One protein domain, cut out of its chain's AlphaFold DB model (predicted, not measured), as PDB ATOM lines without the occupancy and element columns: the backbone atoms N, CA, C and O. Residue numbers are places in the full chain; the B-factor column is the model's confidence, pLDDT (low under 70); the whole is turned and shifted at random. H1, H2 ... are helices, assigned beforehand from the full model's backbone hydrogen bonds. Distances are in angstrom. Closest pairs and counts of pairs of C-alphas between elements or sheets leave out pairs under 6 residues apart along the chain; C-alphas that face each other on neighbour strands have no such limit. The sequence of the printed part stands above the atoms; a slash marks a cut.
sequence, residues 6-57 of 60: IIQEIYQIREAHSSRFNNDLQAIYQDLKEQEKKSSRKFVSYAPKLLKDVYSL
ATOM      1  N   ILE A   6     182.521 142.890 199.893       96.56
ATOM      2  CA  ILE A   6     181.788 144.160 200.026       96.56
ATOM      3  C   ILE A   6     182.768 145.319 200.214       96.56
ATOM      4  O   ILE A   6     182.601 146.397 199.640       96.56
ATOM      5  N   ILE A   7     183.823 145.109 201.004       96.50
ATOM      6  CA  ILE A   7     184.851 146.132 201.222       96.50
ATOM      7  C   ILE A   7     185.594 146.423 199.912       96.50
ATOM      8  O   ILE A   7     185.842 147.590 199.603       96.50
ATOM      9  N   GLN A   8     185.900 145.387 199.126       96.50
ATOM     10  CA  GLN A   8     186.566 145.558 197.833       96.50
ATOM     11  C   GLN A   8     185.717 146.370 196.847       96.50
ATOM     12  O   GLN A   8     186.231 147.279 196.195       96.50
ATOM     13  N   GLU A   9     184.409 146.116 196.789       97.50
ATOM     14  CA  GLU A   9     183.481 146.912 195.976       97.50
ATOM     15  C   GLU A   9     183.474 148.390 196.407       97.50
ATOM     16  O   GLU A   9     183.586 149.294 195.573       97.50
ATOM     17  N   ILE A  10     183.425 148.656 197.717       97.31
ATOM     18  CA  ILE A  10     183.482 150.021 198.258       97.31
ATOM     19  C   ILE A  10     184.777 150.729 197.838       97.31
ATOM     20  O   ILE A  10     184.736 151.913 197.487       97.31
ATOM     21  N   TYR A  11     185.921 150.040 197.873       96.19
ATOM     22  CA  TYR A  11     187.191 150.623 197.445       96.19
ATOM     23  C   TYR A  11     187.195 150.968 195.960       96.19
ATOM     24  O   TYR A  11     187.537 152.102 195.626       96.19
ATOM     25  N   GLN A  12     186.732 150.066 195.094       97.19
ATOM     26  CA  GLN A  12     186.648 150.319 193.653       97.19
ATOM     27  C   GLN A  12     185.761 151.532 193.337       97.19
ATOM     28  O   GLN A  12     186.140 152.397 192.548       97.19
ATOM     29  N   ILE A  13     184.601 151.650 193.995       97.12
ATOM     30  CA  ILE A  13     183.692 152.791 193.806       97.12
ATOM     31  C   ILE A  13     184.351 154.101 194.258       97.12
ATOM     32  O   ILE A  13     184.270 155.114 193.557       97.12
ATOM     33  N   ARG A  14     185.014 154.101 195.422       95.56
ATOM     34  CA  ARG A  14     185.698 155.289 195.957       95.56
ATOM     35  C   ARG A  14     186.873 155.713 195.083       95.56
ATOM     36  O   ARG A  14     187.015 156.904 194.815       95.56
ATOM     37  N   GLU A  15     187.675 154.763 194.615       96.69
ATOM     38  CA  GLU A  15     188.811 155.013 193.725       96.69
ATOM     39  C   GLU A  15     188.346 155.582 192.382       96.69
ATOM     40  O   GLU A  15     188.860 156.610 191.931       96.69
ATOM     41  N   ALA A  16     187.321 154.980 191.774       97.06
ATOM     42  CA  ALA A  16     186.744 155.463 190.527       97.06
ATOM     43  C   ALA A  16     186.172 156.881 190.671       97.06
ATOM     44  O   ALA A  16     186.318 157.702 189.764       97.06
ATOM     45  N   HIS A  17     185.539 157.195 191.805       94.81
ATOM     46  CA  HIS A  17     185.043 158.541 192.076       94.81
ATOM     47  C   HIS A  17     186.191 159.540 192.270       94.81
ATOM     48  O   HIS A  17     186.215 160.563 191.593       94.81
ATOM     49  N   SER A  18     187.169 159.227 193.124       96.44
ATOM     50  CA  SER A  18     188.314 160.098 193.423       96.44
ATOM     51  C   SER A  18     189.181 160.386 192.190       96.44
ATOM     52  O   SER A  18     189.619 161.517 191.971       96.44
ATOM     53  N   SER A  19     189.359 159.387 191.320       97.31
ATOM     54  CA  SER A  19     190.129 159.516 190.077       97.31
ATOM     55  C   SER A  19     189.542 160.546 189.111       97.31
ATOM     56  O   SER A  19     190.294 161.211 188.404       97.31
ATOM     57  N   ARG A  20     188.216 160.762 189.119       97.12
ATOM     58  CA  ARG A  20     187.569 161.820 188.312       97.12
ATOM     59  C   ARG A  20     188.025 163.228 188.700       97.12
ATOM     60  O   ARG A  20     187.911 164.141 187.892       97.12
ATOM     61  N   PHE A  21     188.547 163.385 189.913       97.62
ATOM     62  CA  PHE A  21     189.044 164.641 190.462       97.62
ATOM     63  C   PHE A  21     190.565 164.635 190.637       97.62
ATOM     64  O   PHE A  21     191.095 165.468 191.363       97.62
ATOM     65  N   ASN A  22     191.285 163.694 190.016       97.19
ATOM     66  CA  ASN A  22     192.733 163.524 190.194       97.19
ATOM     67  C   ASN A  22     193.153 163.378 191.669       97.19
ATOM     68  O   ASN A  22     194.247 163.791 192.048       97.19
ATOM     69  N   ASN A  23     192.286 162.797 192.505       95.25
ATOM     70  CA  ASN A  23     192.469 162.705 193.955       95.25
ATOM     71  C   ASN A  23     192.604 164.064 194.677       95.25
ATOM     72  O   ASN A  23     193.099 164.119 195.803       95.25
ATOM     73  N   ASP A  24     192.139 165.157 194.069       97.88
ATOM     74  CA  ASP A  24     192.052 166.461 194.719       97.88
ATOM     75  C   ASP A  24     190.825 166.517 195.642       97.88
ATOM     76  O   ASP A  24     189.673 166.632 195.209       97.88
ATOM     77  N   LEU A  25     191.086 166.459 196.950       95.88
ATOM     78  CA  LEU A  25     190.056 166.531 197.986       95.88
ATOM     79  C   LEU A  25     189.263 167.841 197.945       95.88
ATOM     80  O   LEU A  25     188.062 167.836 198.226       95.88
ATOM     81  N   GLN A  26     189.907 168.955 197.593       97.94
ATOM     82  CA  GLN A  26     189.234 170.242 197.500       97.94
ATOM     83  C   GLN A  26     188.257 170.238 196.323       97.94
ATOM     84  O   GLN A  26     187.128 170.703 196.473       97.94
ATOM     85  N   ALA A  27     188.650 169.676 195.178       97.69
ATOM     86  CA  ALA A  27     187.778 169.566 194.010       97.69
ATOM     87  C   ALA A  27     186.551 168.677 194.285       97.69
ATOM     88  O   ALA A  27     185.429 169.080 193.978       97.69
ATOM     89  N   ILE A  28     186.745 167.527 194.944       97.38
ATOM     90  CA  ILE A  28     185.647 166.644 195.383       97.38
ATOM     91  C   ILE A  28     184.692 167.400 196.313       97.38
ATOM     92  O   ILE A  28     183.474 167.353 196.143       97.38
ATOM     93  N   TYR A  29     185.235 168.129 197.292       97.06
ATOM     94  CA  TYR A  29     184.427 168.928 198.210       97.06
ATOM     95  C   TYR A  29     183.578 169.967 197.469       97.06
ATOM     96  O   TYR A  29     182.381 170.083 197.739       97.06
ATOM     97  N   GLN A  30     184.166 170.709 196.528       97.81
ATOM     98  CA  GLN A  30     183.433 171.728 195.775       97.81
ATOM     99  C   GLN A  30     182.313 171.121 194.927       97.81
ATOM    100  O   GLN A  30     181.196 171.640 194.961       97.81
ATOM    101  N   ASP A  31     182.560 169.997 194.248       97.06
ATOM    102  CA  ASP A  31     181.530 169.289 193.479       97.06
ATOM    103  C   ASP A  31     180.349 168.870 194.368       97.06
ATOM    104  O   ASP A  31     179.193 169.167 194.060       97.06
ATOM    105  N   LEU A  32     180.623 168.291 195.541       95.50
ATOM    106  CA  LEU A  32     179.577 167.930 196.501       95.50
ATOM    107  C   LEU A  32     178.785 169.155 196.986       95.50
ATOM    108  O   LEU A  32     177.556 169.099 197.070       95.50
ATOM    109  N   LYS A  33     179.453 170.286 197.257       95.19
ATOM    110  CA  LYS A  33     178.779 171.542 197.629       95.19
ATOM    111  C   LYS A  33     177.926 172.099 196.490       95.19
ATOM    112  O   LYS A  33     176.890 172.710 196.752       95.19
ATOM    113  N   GLU A  34     178.329 171.924 195.238       96.12
ATOM    114  CA  GLU A  34     177.504 172.301 194.092       96.12
ATOM    115  C   GLU A  34     176.276 171.407 193.941       96.12
ATOM    116  O   GLU A  34     175.177 171.921 193.725       96.12
ATOM    117  N   GLN A  35     176.437 170.089 194.072       95.12
ATOM    118  CA  GLN A  35     175.322 169.139 194.050       95.12
ATOM    119  C   GLN A  35     174.316 169.440 195.166       95.12
ATOM    120  O   GLN A  35     173.108 169.441 194.934       95.12
ATOM    121  N   GLU A  36     174.812 169.767 196.360       93.81
ATOM    122  CA  GLU A  36     174.000 170.189 197.498       93.81
ATOM    123  C   GLU A  36     173.144 171.417 197.155       93.81
ATOM    124  O   GLU A  36     171.927 171.389 197.352       93.81
ATOM    125  N   LYS A  37     173.750 172.458 196.567       92.75
ATOM    126  CA  LYS A  37     173.049 173.683 196.132       92.75
ATOM    127  C   LYS A  37     172.018 173.426 195.033       92.75
ATOM    128  O   LYS A  37     170.983 174.082 195.009       92.75
ATOM    129  N   LYS A  38     172.313 172.506 194.108       96.19
ATOM    130  CA  LYS A  38     171.411 172.114 193.010       96.19
ATOM    131  C   LYS A  38     170.273 171.211 193.493       96.19
ATOM    132  O   LYS A  38     169.299 171.017 192.769       96.19
ATOM    133  N   SER A  39     170.383 170.640 194.693       94.56
ATOM    134  CA  SER A  39     169.341 169.784 195.243       94.56
ATOM    135  C   SER A  39     168.092 170.594 195.600       94.56
ATOM    136  O   SER A  39     168.165 171.695 196.136       94.56
ATOM    137  N   SER A  40     166.916 170.016 195.367       95.31
ATOM    138  CA  SER A  40     165.625 170.564 195.810       95.31
ATOM    139  C   SER A  40     165.341 170.301 197.297       95.31
ATOM    140  O   SER A  40     164.207 170.441 197.759       95.31
ATOM    141  N   ARG A  41     166.352 169.871 198.062       93.81
ATOM    142  CA  ARG A  41     166.200 169.496 199.468       93.81
ATOM    143  C   ARG A  41     166.177 170.743 200.346       93.81
ATOM    144  O   ARG A  41     166.915 171.698 200.127       93.81
ATOM    145  N   LYS A  42     165.349 170.709 201.390       90.81
ATOM    146  CA  LYS A  42     165.323 171.759 202.409       90.81
ATOM    147  C   LYS A  42     166.434 171.518 203.428       90.81
ATOM    148  O   LYS A  42     166.389 170.537 204.167       90.81
ATOM    149  N   PHE A  43     167.380 172.445 203.505       86.50
ATOM    150  CA  PHE A  43     168.394 172.457 204.554       86.50
ATOM    151  C   PHE A  43     167.822 173.084 205.822       86.50
ATOM    152  O   PHE A  43     167.189 174.139 205.784       86.50
ATOM    153  N   VAL A  44     168.029 172.411 206.948       89.94
ATOM    154  CA  VAL A  44     167.617 172.876 208.272       89.94
ATOM    155  C   VAL A  44     168.812 172.797 209.208       89.94
ATOM    156  O   VAL A  44     169.596 171.854 209.154       89.94
ATOM    157  N   SER A  45     168.959 173.811 210.054       90.56
ATOM    158  CA  SER A  45     169.915 173.804 211.154       90.56
ATOM    159  C   SER A  45     169.128 173.618 212.442       90.56
ATOM    160  O   SER A  45     168.156 174.335 212.685       90.56
ATOM    161  N   TYR A  46     169.516 172.628 213.236       89.81
ATOM    162  CA  TYR A  46     168.926 172.383 214.544       89.81
ATOM    163  C   TYR A  46     169.813 172.998 215.621       89.81
ATOM    164  O   TYR A  46     171.040 172.957 215.523       89.81
ATOM    165  N   ALA A  47     169.190 173.553 216.663       91.81
ATOM    166  CA  ALA A  47     169.928 173.973 217.845       91.81
ATOM    167  C   ALA A  47     170.622 172.755 218.490       91.81
ATOM    168  O   ALA A  47     170.071 171.649 218.452       91.81
ATOM    169  N   PRO A  48     171.810 172.928 219.096       90.00
ATOM    170  CA  PRO A  48     172.464 171.853 219.832       90.00
ATOM    171  C   PRO A  48     171.563 171.308 220.944       90.00
ATOM    172  O   PRO A  48     170.913 172.081 221.649       90.00
ATOM    173  N   LYS A  49     171.564 169.986 221.150       87.94
ATOM    174  CA  LYS A  49     170.916 169.377 222.319       87.94
ATOM    175  C   LYS A  49     171.759 169.684 223.557       87.94
ATOM    176  O   LYS A  49     172.921 169.282 223.616       87.94
ATOM    177  N   LEU A  50     171.203 170.400 224.532       90.69
ATOM    178  CA  LEU A  50     171.936 170.769 225.739       90.69
ATOM    179  C   LEU A  50     171.799 169.668 226.796       90.69
ATOM    180  O   LEU A  50     170.758 169.028 226.914       90.69
ATOM    181  N   LEU A  51     172.841 169.465 227.610       85.75
ATOM    182  CA  LEU A  51     172.837 168.440 228.665       85.75
ATOM    183  C   LEU A  51     171.667 168.606 229.646       85.75
ATOM    184  O   LEU A  51     171.053 167.622 230.046       85.75
ATOM    185  N   LYS A  52     171.297 169.852 229.974       83.19
ATOM    186  CA  LYS A  52     170.132 170.159 230.820       83.19
ATOM    187  C   LYS A  52     168.821 169.574 230.270       83.19
ATOM    188  O   LYS A  52     167.965 169.182 231.056       83.19
ATOM    189  N   ASP A  53     168.689 169.460 228.948       79.88
ATOM    190  CA  ASP A  53     167.487 168.938 228.291       79.88
ATOM    191  C   ASP A  53     167.442 167.403 228.354       79.88
ATOM    192  O   ASP A  53     166.369 166.811 228.328       79.88
ATOM    193  N   VAL A  54     168.604 166.746 228.474       77.25
ATOM    194  CA  VAL A  54     168.712 165.290 228.658       77.25
ATOM    195  C   VAL A  54     168.279 164.905 230.075       77.25
ATOM    196  O   VAL A  54     167.391 164.078 230.235       77.25
ATOM    197  N   TYR A  55     168.817 165.573 231.101       73.19
ATOM    198  CA  TYR A  55     168.514 165.270 232.510       73.19
ATOM    199  C   TYR A  55     167.090 165.642 232.957       73.19
ATOM    200  O   TYR A  55     166.663 165.255 234.045       73.19
ATOM    201  N   SER A  56     166.365 166.415 232.148       64.31
ATOM    202  CA  SER A  56     164.974 166.800 232.417       64.31
ATOM    203  C   SER A  56     163.964 165.732 231.987       64.31
ATOM    204  O   SER A  56     162.855 165.720 232.506       64.31
ATOM    205  N   LEU A  57     164.336 164.843 231.057       61.62
ATOM    206  CA  LEU A  57     163.457 163.800 230.516       61.62
ATOM    207  C   LEU A  57     163.395 162.552 231.411       61.62
ATOM    208  O   LEU A  57     162.384 161.860 231.401       61.62
TER     209      LEU A  57
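Overview. This is residues 6 to 57 of the 60 residues of an uncharacterized protein of Trichormus variabilis SAG 1403-4b (UniProt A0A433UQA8). Two equally long helices, H1 and H2, make an L with its corner at their tight link, and from the far end of H2 a bare strand-less arm, residues 39 to 50, reaches out to the small helix H3. The 52 printed residues hold three named helices, in the order H1, H2, H3, and no named strand; the class is all helix. The whole is extended, with a radius of gyration of the C-alphas of 18.2 A, and elongated, spanning 49 by 30 by 20 A.

Arrangement. H1, residues 6 to 19, and H2, residues 25 to 38, are close but not clearly touching; their closest C-alphas, of Ser 18 and Ile 28, are 7.3 A apart. Their lines are about perpendicular, at 89 degrees. H3, residues 51 to 55, is apart from both. In H1, H2 and H3 every O i to N i+4 pair is within hydrogen-bond range.

Along the chain. H1 and H2 each measure 20.1 A. H1 begins at C-alpha 6 (181.788, 144.160, 200.026); H3 ends at C-alpha 55 (168.514, 165.270, 232.510).

Size, cuts and confidence. The farthest C-alphas, of Asn 22 and Ser 56, are 50.6 A apart. Residues 32 to 57 stand free. The printed part has no cut. The link from H2 to H3 is long. Residues 56 to 57 have pLDDT under 70.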